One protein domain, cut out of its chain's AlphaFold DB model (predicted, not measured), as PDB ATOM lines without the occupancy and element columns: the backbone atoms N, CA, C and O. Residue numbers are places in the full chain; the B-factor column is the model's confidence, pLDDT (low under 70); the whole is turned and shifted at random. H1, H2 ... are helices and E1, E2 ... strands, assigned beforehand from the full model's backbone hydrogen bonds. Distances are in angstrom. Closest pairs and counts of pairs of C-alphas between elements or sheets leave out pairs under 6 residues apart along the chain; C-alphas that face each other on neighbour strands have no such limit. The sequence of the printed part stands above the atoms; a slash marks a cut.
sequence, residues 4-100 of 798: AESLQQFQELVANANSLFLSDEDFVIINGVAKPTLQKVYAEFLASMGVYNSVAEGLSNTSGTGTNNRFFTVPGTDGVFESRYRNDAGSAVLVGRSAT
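What this domain is: This is residues 4 to 100 of the 798 residues of an uncharacterized protein of Pseudomonas sp. URIL14HWK12:I5 (UniProt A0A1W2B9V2). Two helices, H1 and H2, follow one another nearly in line as a long stalk, with a small hairpin of two strands, E1 and E2, beside the place where they meet; at the far end of the stalk sits a head made of a strongly twisted three-stranded sheet, E3 E4 E5, with the short helix H3 packed on it. Residues 4 to 14 of H1 stick out free at the other end. The printed part has 97 residues, with three named helices and five named strands in the order H1 E1 E2 H2 H3 E3 E4 E5, and its class is mixed, helices and strands. Both sheets, E1 - E2 and E3 - E4 - E5, are antiparallel. The whole is only just extended, close to loose, with a radius of gyration of the C-alphas of 19.0 A and spans of 62 by 30 by 21 A.

How they stand to each other: H1, residues 4 to 21, comes closest to E1, residues 27 to 30, at the C-alphas of Ser 19 and Val 28, 6.6 A apart. E1 and E2, residues 33 to 36, form an antiparallel hairpin, with N 28 and O 35 at 2.9 A. H2, residues 38 to 47, and H1 only just touch, only at their ends and with residues 20 to 21 of H1 alone, over 3 pairs of C-alphas within 8 A; the closest are those of Phe 21 and Leu 38, 5.1 A apart. Their lines stand at a shallow tilt of 23 degrees, the same way. H3, residues 55 to 61, is apart from H2. E3, residues 71 to 75, E4, residues 80 to 86, and E5, residues 92 to 99, form a meander, each strand the antiparallel neighbour of the one before. N 72 and O 84 are 2.9 A apart across the hairpin E3 and E4, and N 85 and O 93 are 2.8 A apart across the hairpin E4 and E5. E5 bends by 64 degrees at residue 95. H3 is on this sheet at a height of 8.9 A, over E4 and slantwise to the strands, at 53 degrees to E4 on the local plane; its closest C-alphas to E3 are those of Val 55 and Val 74, 6.2 A apart. H2 is not on this sheet. In H1, H2 and H3 every O i to N i+4 pair is within hydrogen-bond range.

Where its parts are: H1 begins at C-alpha 4 (28.420, 75.314, 6.922) and is 26.0 A long. H2 begins at C-alpha 38 (28.018, 50.604, 24.714) and measures 14.1 A. E4 measures 19.0 A, and E5 measures 19.6 A, ending at C-alpha 99 (45.640, 39.035, 41.824).

The domain as a whole: The C-alphas of Ala 4 and Thr 77, the two farthest apart, are 61.9 A apart. The printed part has no cut, and no link is long. The mean pLDDT of the printed part is 73.2, with 32 residues under 70, among them 41 to 51, 63 to 70 and 96 to 100.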
ATOM      1  N   ALA A   4      29.698  75.998   6.743       78.19
ATOM      2  CA  ALA A   4      28.420  75.314   6.922       78.19
ATOM      3  C   ALA A   4      28.528  73.783   6.773       78.19
ATOM      4  O   ALA A   4      27.943  73.053   7.568       78.19
ATOM      5  N   GLU A   5      29.320  73.288   5.817       79.81
ATOM      6  CA  GLU A   5      29.510  71.844   5.595       79.81
ATOM      7  C   GLU A   5      30.261  71.192   6.763       79.81
ATOM      8  O   GLU A   5      29.906  70.103   7.210       79.81
ATOM      9  N   SER A   6      31.272  71.877   7.307       81.75
ATOM     10  CA  SER A   6      32.033  71.378   8.457       81.75
ATOM     11  C   SER A   6      31.210  71.376   9.749       81.75
ATOM     12  O   SER A   6      31.353  70.461  10.559       81.75
ATOM     13  N   LEU A   7      30.321  72.359   9.936       82.31
ATOM     14  CA  LEU A   7      29.400  72.369  11.074       82.31
ATOM     15  C   LEU A   7      28.396  71.214  10.984       82.31
ATOM     16  O   LEU A   7      28.160  70.540  11.985       82.31
ATOM     17  N   GLN A   8      27.862  70.943   9.791       88.69
ATOM     18  CA  GLN A   8      26.934  69.834   9.579       88.69
ATOM     19  C   GLN A   8      27.597  68.475   9.852       88.69
ATOM     20  O   GLN A   8      27.045  67.662  10.589       88.69
ATOM     21  N   GLN A   9      28.818  68.253   9.353       85.81
ATOM     22  CA  GLN A   9      29.572  67.021   9.623       85.81
ATOM     23  C   GLN A   9      29.885  66.835  11.112       85.81
ATOM     24  O   GLN A   9      29.826  65.719  11.627       85.81
ATOM     25  N   PHE A  10      30.200  67.920  11.825       84.31
ATOM     26  CA  PHE A  10      30.432  67.857  13.266       84.31
ATOM     27  C   PHE A  10      29.150  67.501  14.030       84.31
ATOM     28  O   PHE A  10      29.181  66.667  14.933       84.31
ATOM     29  N   GLN A  11      28.011  68.077  13.644       89.75
ATOM     30  CA  GLN A  11      26.720  67.763  14.257       89.75
ATOM     31  C   GLN A  11      26.295  66.310  13.993       89.75
ATOM     32  O   GLN A  11      25.837  65.638  14.917       89.75
ATOM     33  N   GLU A  12      26.519  65.788  12.784       90.94
ATOM     34  CA  GLU A  12      26.285  64.373  12.458       90.94
ATOM     35  C   GLU A  12      27.203  63.434  13.258       90.94
ATOM     36  O   GLU A  12      26.757  62.391  13.739       90.94
ATOM     37  N   LEU A  13      28.468  63.812  13.475       87.81
ATOM     38  CA  LEU A  13      29.395  63.040  14.307       87.81
ATOM     39  C   LEU A  13      28.919  62.963  15.763       87.81
ATOM     40  O   LEU A  13      28.915  61.881  16.350       87.81
ATOM     41  N   VAL A  14      28.493  64.093  16.335       89.69
ATOM     42  CA  VAL A  14      27.982  64.148  17.713       89.69
ATOM     43  C   VAL A  14      26.695  63.328  17.851       89.69
ATOM     44  O   VAL A  14      26.556  62.572  18.812       89.69
ATOM     45  N   ALA A  15      25.781  63.400  16.880       89.31
ATOM     46  CA  ALA A  15      24.550  62.608  16.892       89.31
ATOM     47  C   ALA A  15      24.824  61.092  16.817       89.31
ATOM     48  O   ALA A  15      24.232  60.308  17.567       89.31
ATOM     49  N   ASN A  16      25.771  60.679  15.970       90.31
ATOM     50  CA  ASN A  16      26.201  59.284  15.863       90.31
ATOM     51  C   ASN A  16      26.896  58.794  17.144       90.31
ATOM     52  O   ASN A  16      26.647  57.672  17.585       90.31
ATOM     53  N   ALA A  17      27.729  59.630  17.772       84.88
ATOM     54  CA  ALA A  17      28.379  59.304  19.040       84.88
ATOM     55  C   ALA A  17      27.355  59.131  20.171       84.88
ATOM     56  O   ALA A  17      27.391  58.129  20.882       84.88
ATOM     57  N   ASN A  18      26.391  60.047  20.288       88.44
ATOM     58  CA  ASN A  18      25.323  59.926  21.281       88.44
ATOM     59  C   ASN A  18      24.506  58.643  21.072       88.44
ATOM     60  O   ASN A  18      24.212  57.947  22.038       88.44
ATOM     61  N   SER A  19      24.225  58.271  19.819       87.56
ATOM     62  CA  SER A  19      23.510  57.027  19.505       87.56
ATOM     63  C   SER A  19      24.311  55.765  19.864       87.56
ATOM     64  O   SER A  19      23.723  54.756  20.224       87.56
ATOM     65  N   LEU A  20      25.646  55.784  19.799       85.44
ATOM     66  CA  LEU A  20      26.469  54.623  20.178       85.44
ATOM     67  C   LEU A  20      26.663  54.491  21.688       85.44
ATOM     68  O   LEU A  20      26.686  53.374  22.207       85.44
ATOM     69  N   PHE A  21      26.860  55.613  22.375       81.69
ATOM     70  CA  PHE A  21      27.306  55.606  23.768       81.69
ATOM     71  C   PHE A  21      26.180  55.787  24.780       81.69
ATOM     72  O   PHE A  21      26.345  55.363  25.920       81.69
ATOM     73  N   LEU A  22      25.069  56.408  24.380       83.19
ATOM     74  CA  LEU A  22      23.983  56.800  25.284       83.19
ATOM     75  C   LEU A  22      22.632  56.172  24.914       83.19
ATOM     76  O   LEU A  22      21.631  56.497  25.540       83.19
ATOM     77  N   SER A  23      22.580  55.332  23.877       83.38
ATOM     78  CA  SER A  23      21.353  54.635  23.485       83.38
ATOM     79  C   SER A  23      21.093  53.429  24.384       83.38
ATOM     80  O   SER A  23      22.009  52.642  24.622       83.38
ATOM     81  N   ASP A  24      19.828  53.256  24.776       77.69
ATOM     82  CA  ASP A  24      19.346  52.116  25.572       77.69
ATOM     83  C   ASP A  24      19.055  50.857  24.716       77.69
ATOM     84  O   ASP A  24      18.752  49.777  25.229       77.69
ATOM     85  N   GLU A  25      19.123  50.996  23.387       80.56
ATOM     86  CA  GLU A  25      19.022  49.895  22.419       80.56
ATOM     87  C   GLU A  25      20.335  49.107  22.325       80.56
ATOM     88  O   GLU A  25      21.411  49.693  22.390       80.56
ATOM     89  N   ASP A  26      20.281  47.798  22.063       69.62
ATOM     90  CA  ASP A  26      21.489  46.961  21.928       69.62
ATOM     91  C   ASP A  26      22.297  47.281  20.647       69.62
ATOM     92  O   ASP A  26      23.517  47.111  20.592       69.62
ATOM     93  N   PHE A  27      21.621  47.746  19.592       86.69
ATOM     94  CA  PHE A  27      22.238  48.113  18.319       86.69
ATOM     95  C   PHE A  27      21.616  49.388  17.757       86.69
ATOM     96  O   PHE A  27      20.406  49.583  17.824       86.69
ATOM     97  N   VAL A  28      22.439  50.206  17.103       87.50
ATOM     98  CA  VAL A  28      21.994  51.380  16.341       87.50
ATOM     99  C   VAL A  28      22.475  51.306  14.896       87.50
ATOM    100  O   VAL A  28      23.535  50.752  14.604       87.50
ATOM    101  N   ILE A  29      21.690  51.854  13.967       87.44
ATOM    102  CA  ILE A  29      22.057  51.932  12.549       87.44
ATOM    103  C   ILE A  29      22.767  53.263  12.306       87.44
ATOM    104  O   ILE A  29      22.143  54.318  12.370       87.44
ATOM    105  N   ILE A  30      24.054  53.214  11.969       85.19
ATOM    106  CA  ILE A  30      24.821  54.395  11.558       85.19
ATOM    107  C   ILE A  30      25.267  54.187  10.120       85.19
ATOM    108  O   ILE A  30      25.931  53.199   9.802       85.19
ATOM    109  N   ASN A  31      24.874  55.110   9.240       84.12
ATOM    110  CA  ASN A  31      25.152  55.050   7.802       84.12
ATOM    111  C   ASN A  31      24.753  53.702   7.164       84.12
ATOM    112  O   ASN A  31      25.485  53.145   6.349       84.12
ATOM    113  N   GLY A  32      23.601  53.151   7.571       81.75
ATOM    114  CA  GLY A  32      23.070  51.882   7.057       81.75
ATOM    115  C   GLY A  32      23.723  50.618   7.630       81.75
ATOM    116  O   GLY A  32      23.357  49.518   7.224       81.75
ATOM    117  N   VAL A  33      24.660  50.744   8.577       80.19
ATOM    118  CA  VAL A  33      25.347  49.612   9.211       80.19
ATOM    119  C   VAL A  33      24.927  49.499  10.673       80.19
ATOM    120  O   VAL A  33      25.047  50.464  11.426       80.19
ATOM    121  N   ALA A  34      24.476  48.313  11.086       85.94
ATOM    122  CA  ALA A  34      24.197  48.018  12.488       85.94
ATOM    123  C   ALA A  34      25.501  48.004  13.298       85.94
ATOM    124  O   ALA A  34      26.456  47.298  12.960       85.94
ATOM    125  N   LYS A  35      25.544  48.800  14.363       79.44
ATOM    126  CA  LYS A  35      26.667  48.908  15.293       79.44
ATOM    127  C   LYS A  35      26.170  48.610  16.710       79.44
ATOM    128  O   LYS A  35      25.125  49.145  17.080       79.44
ATOM    129  N   PRO A  36      26.868  47.766  17.487       77.94
ATOM    130  CA  PRO A  36      26.497  47.519  18.874       77.94
ATOM    131  C   PRO A  36      26.701  48.790  19.699       77.94
ATOM    132  O   PRO A  36      27.675  49.518  19.489       77.94
ATOM    133  N   THR A  37      25.786  49.054  20.624       85.62
ATOM    134  CA  THR A  37      25.907  50.170  21.569       85.62
ATOM    135  C   THR A  37      26.814  49.809  22.738       85.62
ATOM    136  O   THR A  37      27.154  48.642  22.961       85.62
ATOM    137  N   LEU A  38      27.208  50.817  23.518       73.69
ATOM    138  CA  LEU A  38      28.018  50.604  24.714       73.69
ATOM    139  C   LEU A  38      27.316  49.684  25.722       73.69
ATOM    140  O   LEU A  38      27.978  48.846  26.330       73.69
ATOM    141  N   GLN A  39      25.989  49.776  25.842       75.31
ATOM    142  CA  GLN A  39      25.193  48.873  26.672       75.31
ATOM    143  C   GLN A  39      25.351  47.417  26.235       75.31
ATOM    144  O   GLN A  39      25.621  46.564  27.076       75.31
ATOM    145  N   LYS A  40      25.239  47.128  24.934       71.50
ATOM    146  CA  LYS A  40      25.380  45.765  24.410       71.50
ATOM    147  C   LYS A  40      26.766  45.195  24.663       71.50
ATOM    148  O   LYS A  40      26.890  44.078  25.159       71.50
ATOM    149  N   VAL A  41      27.798  45.992  24.394       68.19
ATOM    150  CA  VAL A  41      29.193  45.609  24.654       68.19
ATOM    151  C   VAL A  41      29.416  45.349  26.147       68.19
ATOM    152  O   VAL A  41      30.075  44.376  26.511       68.19
ATOM    153  N   TYR A  42      28.844  46.177  27.021       58.25
ATOM    154  CA  TYR A  42      28.996  46.041  28.468       58.25
ATOM    155  C   TYR A  42      28.201  44.857  29.036       58.25
ATOM    156  O   TYR A  42      28.718  44.109  29.862       58.25
ATOM    157  N   ALA A  43      26.983  44.622  28.551       55.28
ATOM    158  CA  ALA A  43      26.171  43.469  28.926       55.28
ATOM    159  C   ALA A  43      26.820  42.149  28.479       55.28
ATOM    160  O   ALA A  43      26.841  41.186  29.242       55.28
ATOM    161  N   GLU A  44      27.402  42.106  27.277       55.09
ATOM    162  CA  GLU A  44      28.136  40.935  26.782       55.09
ATOM    163  C   GLU A  44      29.449  40.708  27.539       55.09
ATOM    164  O   GLU A  44      29.802  39.565  27.828       55.09
ATOM    165  N   PHE A  45      30.134  41.782  27.939       58.06
ATOM    166  CA  PHE A  45      31.294  41.700  28.819       58.06
ATOM    167  C   PHE A  45      30.920  41.121  30.193       58.06
ATOM    168  O   PHE A  45      31.545  40.157  30.637       58.06
ATOM    169  N   LEU A  46      29.862  41.630  30.830       50.84
ATOM    170  CA  LEU A  46      29.392  41.147  32.134       50.84
ATOM    171  C   LEU A  46      28.886  39.698  32.082       50.84
ATOM    172  O   LEU A  46      29.171  38.919  32.989       50.84
ATOM    173  N   ALA A  47      28.197  39.307  31.005       48.31
ATOM    174  CA  ALA A  47      27.747  37.928  30.802       48.31
ATOM    175  C   ALA A  47      28.911  36.933  30.615       48.31
ATOM    176  O   ALA A  47      28.742  35.739  30.847       48.31
ATOM    177  N   SER A  48      30.099  37.412  30.225       53.66
ATOM    178  CA  SER A  48      31.283  36.582  29.960       53.66
ATOM    179  C   SER A  48      32.160  36.279  31.190       53.66
ATOM    180  O   SER A  48      33.177  35.600  31.063       53.66
ATOM    181  N   MET A  49      31.783  36.744  32.389       57.22
ATOM    182  CA  MET A  49      32.573  36.601  33.625       57.22
ATOM    183  C   MET A  49      32.089  35.473  34.559       57.22
ATOM    184  O   MET A  49      31.948  35.661  35.766       57.22
ATOM    185  N   GLY A  50      31.842  34.274  34.023       63.12
ATOM    186  CA  GLY A  50      31.590  33.089  34.856       63.12
ATOM    187  C   GLY A  50      32.857  32.628  35.591       63.12
ATOM    188  O   GLY A  50      33.882  32.377  34.950       63.12
ATOM    189  N   VAL A  51      32.791  32.498  36.920       65.56
ATOM    190  CA  VAL A  51      33.877  31.960  37.762       65.56
ATOM    191  C   VAL A  51      33.600  30.486  38.054       65.56
ATOM    192  O   VAL A  51      32.536  30.149  38.565       65.56
ATOM    193  N   TYR A  52      34.552  29.610  37.738       72.19
ATOM    194  CA  TYR A  52      34.443  28.160  37.932       72.19
ATOM    195  C   TYR A  52      35.623  27.640  38.748       72.19
ATOM    196  O   TYR A  52      36.708  28.218  38.714       72.19
ATOM    197  N   ASN A  53      35.455  26.524  39.458       76.50
ATOM    198  CA  ASN A  53      36.471  26.055  40.406       76.50
ATOM    199  C   ASN A  53      37.660  25.370  39.718       76.50
ATOM    200  O   ASN A  53      38.715  25.196  40.324       76.50
ATOM    201  N   SER A  54      37.521  24.981  38.445       79.00
ATOM    202  CA  SER A  54      38.608  24.392  37.657       79.00
ATOM    203  C   SER A  54      38.471  24.658  36.155       79.00
ATOM    204  O   SER A  54      37.380  24.922  35.647       79.00
ATOM    205  N   VAL A  55      39.579  24.525  35.411       80.44
ATOM    206  CA  VAL A  55      39.586  24.658  33.939       80.44
ATOM    207  C   VAL A  55      38.641  23.655  33.274       80.44
ATOM    208  O   VAL A  55      37.971  23.996  32.304       80.44
ATOM    209  N   ALA A  56      38.567  22.431  33.800       82.81
ATOM    210  CA  ALA A  56      37.691  21.390  33.273       82.81
ATOM    211  C   ALA A  56      36.207  21.747  33.458       82.81
ATOM    212  O   ALA A  56      35.417  21.605  32.525       82.81
ATOM    213  N   GLU A  57      35.845  22.275  34.630       76.56
ATOM    214  CA  GLU A  57      34.485  22.730  34.925       76.56
ATOM    215  C   GLU A  57      34.098  23.931  34.053       76.56
ATOM    216  O   GLU A  57      33.040  23.907  33.417       76.56
ATOM    217  N   GLY A  58      34.991  24.918  33.923       78.06
ATOM    218  CA  GLY A  58      34.804  26.055  33.026       78.06
ATOM    219  C   GLY A  58      34.583  25.618  31.579       78.06
ATOM    220  O   GLY A  58      33.605  26.033  30.966       78.06
ATOM    221  N   LEU A  59      35.397  24.695  31.049       80.06
ATOM    222  CA  LEU A  59      35.233  24.142  29.694       80.06
ATOM    223  C   LEU A  59      33.933  23.341  29.500       80.06
ATOM    224  O   LEU A  59      33.382  23.334  28.396       80.06
ATOM    225  N   SER A  60      33.434  22.660  30.533       75.69
ATOM    226  CA  SER A  60      32.177  21.900  30.448       75.69
ATOM    227  C   SER A  60      30.942  22.812  30.391       75.69
ATOM    228  O   SER A  60      30.027  22.560  29.604       75.69
ATOM    229  N   ASN A  61      30.972  23.923  31.137       70.25
ATOM    230  CA  ASN A  61      29.877  24.893  31.241       70.25
ATOM    231  C   ASN A  61      29.925  25.992  30.164       70.25
ATOM    232  O   ASN A  61      28.923  26.644  29.891       70.25
ATOM    233  N   THR A  62      31.062  26.148  29.482       72.50
ATOM    234  CA  THR A  62      31.242  27.031  28.315       72.50
ATOM    235  C   THR A  62      31.102  26.272  26.987       72.50
ATOM    236  O   THR A  62      31.860  26.470  26.034       72.50
ATOM    237  N   SER A  63      30.165  25.319  26.912       60.84
ATOM    238  CA  SER A  63      29.944  24.490  25.721       60.84
ATOM    239  C   SER A  63      28.879  25.087  24.794       60.84
ATOM    240  O   SER A  63      27.705  25.186  25.130       60.84
ATOM    241  N   GLY A  64      29.300  25.510  23.598       58.88
ATOM    242  CA  GLY A  64      28.399  26.032  22.568       58.88
ATOM    243  C   GLY A  64      29.134  26.679  21.392       58.88
ATOM    244  O   GLY A  64      30.262  27.155  21.520       58.88
ATOM    245  N   THR A  65      28.499  26.695  20.220       52.22
ATOM    246  CA  THR A  65      29.008  27.388  19.028       52.22
ATOM    247  C   THR A  65      28.469  28.821  18.997       52.22
ATOM    248  O   THR A  65      27.326  29.047  18.612       52.22
ATOM    249  N   GLY A  66      29.282  29.785  19.433       57.44
ATOM    250  CA  GLY A  66      28.972  31.220  19.442       57.44
ATOM    251  C   GLY A  66      29.947  32.002  20.329       57.44
ATOM    252  O   GLY A  66      30.628  31.406  21.165       57.44
ATOM    253  N   THR A  67      30.055  33.319  20.141       53.06
ATOM    254  CA  THR A  67      30.992  34.201  20.873       53.06
ATOM    255  C   THR A  67      30.632  34.405  22.345       53.06
ATOM    256  O   THR A  67      31.499  34.753  23.139       53.06
ATOM    257  N   ASN A  68      29.385  34.128  22.734       53.03
ATOM    258  CA  ASN A  68      28.813  34.598  24.001       53.03
ATOM    259  C   ASN A  68      29.046  33.670  25.199       53.03
ATOM    260  O   ASN A  68      28.364  33.803  26.206       53.03
ATOM    261  N   ASN A  69      29.972  32.712  25.108       59.72
ATOM    262  CA  ASN A  69      30.229  31.812  26.234       59.72
ATOM    263  C   ASN A  69      31.623  31.178  26.184       59.72
ATOM    264  O   ASN A  69      31.761  29.984  26.402       59.72
ATOM    265  N   ARG A  70      32.660  31.933  25.793       69.19
ATOM    266  CA  ARG A  70      34.019  31.383  25.589       69.19
ATOM    267  C   ARG A  70      35.059  31.854  26.597       69.19
ATOM    268  O   ARG A  70      36.114  31.230  26.680       69.19
ATOM    269  N   PHE A  71      34.784  32.922  27.337       71.62
ATOM    270  CA  PHE A  71      35.656  33.401  28.406       71.62
ATOM    271  C   PHE A  71      35.136  32.906  29.750       71.62
ATOM    272  O   PHE A  71      33.930  32.839  29.967       71.62
ATOM    273  N   PHE A  72      36.053  32.502  30.621       73.25
ATOM    274  CA  PHE A  72      35.736  32.081  31.976       73.25
ATOM    275  C   PHE A  72      36.954  32.234  32.884       73.25
ATOM    276  O   PHE A  72      38.097  32.226  32.418       73.25
ATOM    277  N   THR A  73      36.719  32.351  34.185       74.88
ATOM    278  CA  THR A  73      37.775  32.572  35.176       74.88
ATOM    279  C   THR A  73      37.886  31.376  36.112       74.88
ATOM    280  O   THR A  73      36.873  30.842  36.558       74.88
ATOM    281  N   VAL A  74      39.113  30.938  36.406       71.00
ATOM    282  CA  VAL A  74      39.395  29.814  37.317       71.00
ATOM    283  C   VAL A  74      40.519  30.148  38.298       71.00
ATOM    284  O   VAL A  74      41.351  31.003  37.986       71.00
ATOM    285  N   PRO A  75      40.603  29.484  39.462       71.62
ATOM    286  CA  PRO A  75      41.764  29.587  40.339       71.62
ATOM    287  C   PRO A  75      43.042  29.094  39.636       71.62
ATOM    288  O   PRO A  75      43.070  27.998  39.074       71.62
ATOM    289  N   GLY A  76      44.100  29.903  39.654       66.81
ATOM    290  CA  GLY A  76      45.454  29.539  39.227       66.81
ATOM    291  C   GLY A  76      46.285  28.947  40.370       66.81
ATOM    292  O   GLY A  76      45.911  29.029  41.537       66.81
ATOM    293  N   THR A  77      47.446  28.371  40.049       58.56
ATOM    294  CA  THR A  77      48.305  27.644  41.010       58.56
ATOM    295  C   THR A  77      48.961  28.514  42.083       58.56
ATOM    296  O   THR A  77      49.414  27.978  43.090       58.56
ATOM    297  N   ASP A  78      48.974  29.837  41.902       58.72
ATOM    298  CA  ASP A  78      49.754  30.767  42.731       58.72
ATOM    299  C   ASP A  78      48.848  31.741  43.507       58.72
ATOM    300  O   ASP A  78      49.243  32.867  43.806       58.72
ATOM    301  N   GLY A  79      47.595  31.350  43.774       57.12
ATOM    302  CA  GLY A  79      46.631  32.211  44.464       57.12
ATOM    303  C   GLY A  79      46.240  33.437  43.636       57.12
ATOM    304  O   GLY A  79      46.054  34.516  44.176       57.12
ATOM    305  N   VAL A  80      46.139  33.299  42.314       61.66
ATOM    306  CA  VAL A  80      45.644  34.335  41.392       61.66
ATOM    307  C   VAL A  80      44.529  33.739  40.548       61.66
ATOM    308  O   VAL A  80      44.592  32.561  40.207       61.66
ATOM    309  N   PHE A  81      43.513  34.520  40.194       67.50
ATOM    310  CA  PHE A  81      42.509  34.049  39.246       67.50
ATOM    311  C   PHE A  81      43.040  34.197  37.817       67.50
ATOM    312  O   PHE A  81      43.622  35.217  37.438       67.50
ATOM    313  N   GLU A  82      42.850  33.156  37.016       75.00
ATOM    314  CA  GLU A  82      43.225  33.105  35.614       75.00
ATOM    315  C   GLU A  82      41.986  33.235  34.738       75.00
ATOM    316  O   GLU A  82      41.099  32.382  34.768       75.00
ATOM    317  N   SER A  83      41.951  34.277  33.912       77.56
ATOM    318  CA  SER A  83      40.959  34.403  32.850       77.56
ATOM    319  C   SER A  83      41.425  33.593  31.649       77.56
ATOM    320  O   SER A  83      42.526  33.796  31.121       77.56
ATOM    321  N   ARG A  84      40.590  32.652  31.219       76.12
ATOM    322  CA  ARG A  84      40.875  31.725  30.130       76.12
ATOM    323  C   ARG A  84      39.815  31.820  29.040       76.12
ATOM    324  O   ARG A  84      38.642  32.066  29.300       76.12
ATOM    325  N   TYR A  85      40.261  31.622  27.809       80.94
ATOM    326  CA  TYR A  85      39.444  31.591  26.606       80.94
ATOM    327  C   TYR A  85      39.419  30.175  26.033       80.94
ATOM    328  O   TYR A  85      40.471  29.585  25.788       80.94
ATOM    329  N   ARG A  86      38.234  29.625  25.776       79.44
ATOM    330  CA  ARG A  86      38.075  28.371  25.036       79.44
ATOM    331  C   ARG A  86      38.196  28.634  23.537       79.44
ATOM    332  O   ARG A  86      37.345  29.296  22.947       79.44
ATOM    333  N   ASN A  87      39.224  28.072  22.910       75.12
ATOM    334  CA  ASN A  87      39.394  28.158  21.462       75.12
ATOM    335  C   ASN A  87      38.470  27.185  20.700       75.12
ATOM    336  O   ASN A  87      37.840  26.307  21.291       75.12
ATOM    337  N   ASP A  88      38.414  27.319  19.371       69.88
ATOM    338  CA  ASP A  88      37.554  26.493  18.506       69.88
ATOM    339  C   ASP A  88      37.910  24.998  18.510       69.88
ATOM    340  O   ASP A  88      37.071  24.166  18.176       69.88
ATOM    341  N   ALA A  89      39.124  24.637  18.942       71.62
ATOM    342  CA  ALA A  89      39.536  23.247  19.143       71.62
ATOM    343  C   ALA A  89      39.054  22.664  20.488       71.62
ATOM    344  O   ALA A  89      39.306  21.499  20.785       71.62
ATOM    345  N   GLY A  90      38.361  23.462  21.307       70.06
ATOM    346  CA  GLY A  90      37.804  23.050  22.590       70.06
ATOM    347  C   GLY A  90      38.758  23.173  23.781       70.06
ATOM    348  O   GLY A  90      38.389  22.759  24.877       70.06
ATOM    349  N   SER A  91      39.938  23.764  23.587       78.31
ATOM    350  CA  SER A  91      40.988  23.880  24.604       78.31
ATOM    351  C   SER A  91      41.010  25.267  25.251       78.31
ATOM    352  O   SER A  91      40.800  26.278  24.581       78.31
ATOM    353  N   ALA A  92      41.308  25.330  26.552       80.88
ATOM    354  CA  ALA A  92      41.411  26.586  27.299       80.88
ATOM    355  C   ALA A  92      42.800  27.227  27.157       80.88
ATOM    356  O   ALA A  92      43.809  26.634  27.540       80.88
ATOM    357  N   VAL A  93      42.838  28.468  26.682       80.69
ATOM    358  CA  VAL A  93      44.037  29.296  26.527       80.69
ATOM    359  C   VAL A  93      44.014  30.407  27.572       80.69
ATOM    360  O   VAL A  93      43.006  31.091  27.728       80.69
ATOM    361  N   LEU A  94      45.113  30.593  28.302       78.38
ATOM    362  CA  LEU A  94      45.245  31.690  29.262       78.38
ATOM    363  C   LEU A  94      45.312  33.033  28.528       78.38
ATOM    364  O   LEU A  94      46.141  33.199  27.636       78.38
ATOM    365  N   VAL A  95      44.465  33.982  28.921       70.19
ATOM    366  CA  VAL A  95      44.408  35.329  28.324       70.19
ATOM    367  C   VAL A  95      44.714  36.440  29.327       70.19
ATOM    368  O   VAL A  95      45.108  37.526  28.914       70.19
ATOM    369  N   GLY A  96      44.618  36.179  30.632       63.69
ATOM    370  CA  GLY A  96      45.017  37.144  31.655       63.69
ATOM    371  C   GLY A  96      45.086  36.538  33.053       63.69
ATOM    372  O   GLY A  96      44.472  35.507  33.324       63.69
ATOM    373  N   ARG A  97      45.843  37.185  33.942       66.25
ATOM    374  CA  ARG A  97      45.944  36.842  35.366       66.25
ATOM    375  C   ARG A  97      45.579  38.062  36.203       66.25
ATOM    376  O   ARG A  97      46.046  39.160  35.902       66.25
ATOM    377  N   SER A  98      44.793  37.866  37.254       53.47
ATOM    378  CA  SER A  98      44.403  38.918  38.197       53.47
ATOM    379  C   SER A  98      44.695  38.460  39.626       53.47
ATOM    380  O   SER A  98      44.396  37.321  39.987       53.47
ATOM    381  N   ALA A  99      45.315  39.330  40.429       44.41
ATOM    382  CA  ALA A  99      45.640  39.035  41.824       44.41
ATOM    383  C   ALA A  99      44.361  38.770  42.636       44.41
ATOM    384  O   ALA A  99      43.351  39.445  42.428       44.41
ATOM    385  N   THR A 100      44.386  37.772  43.521       45.44
ATOM    386  CA  THR A 100      43.226  37.428  44.351       45.44
ATOM    387  C   THR A 100      42.909  38.537  45.349       45.44
ATOM    388  O   THR A 100      43.772  39.024  46.072       45.44
TER     389      THR A 100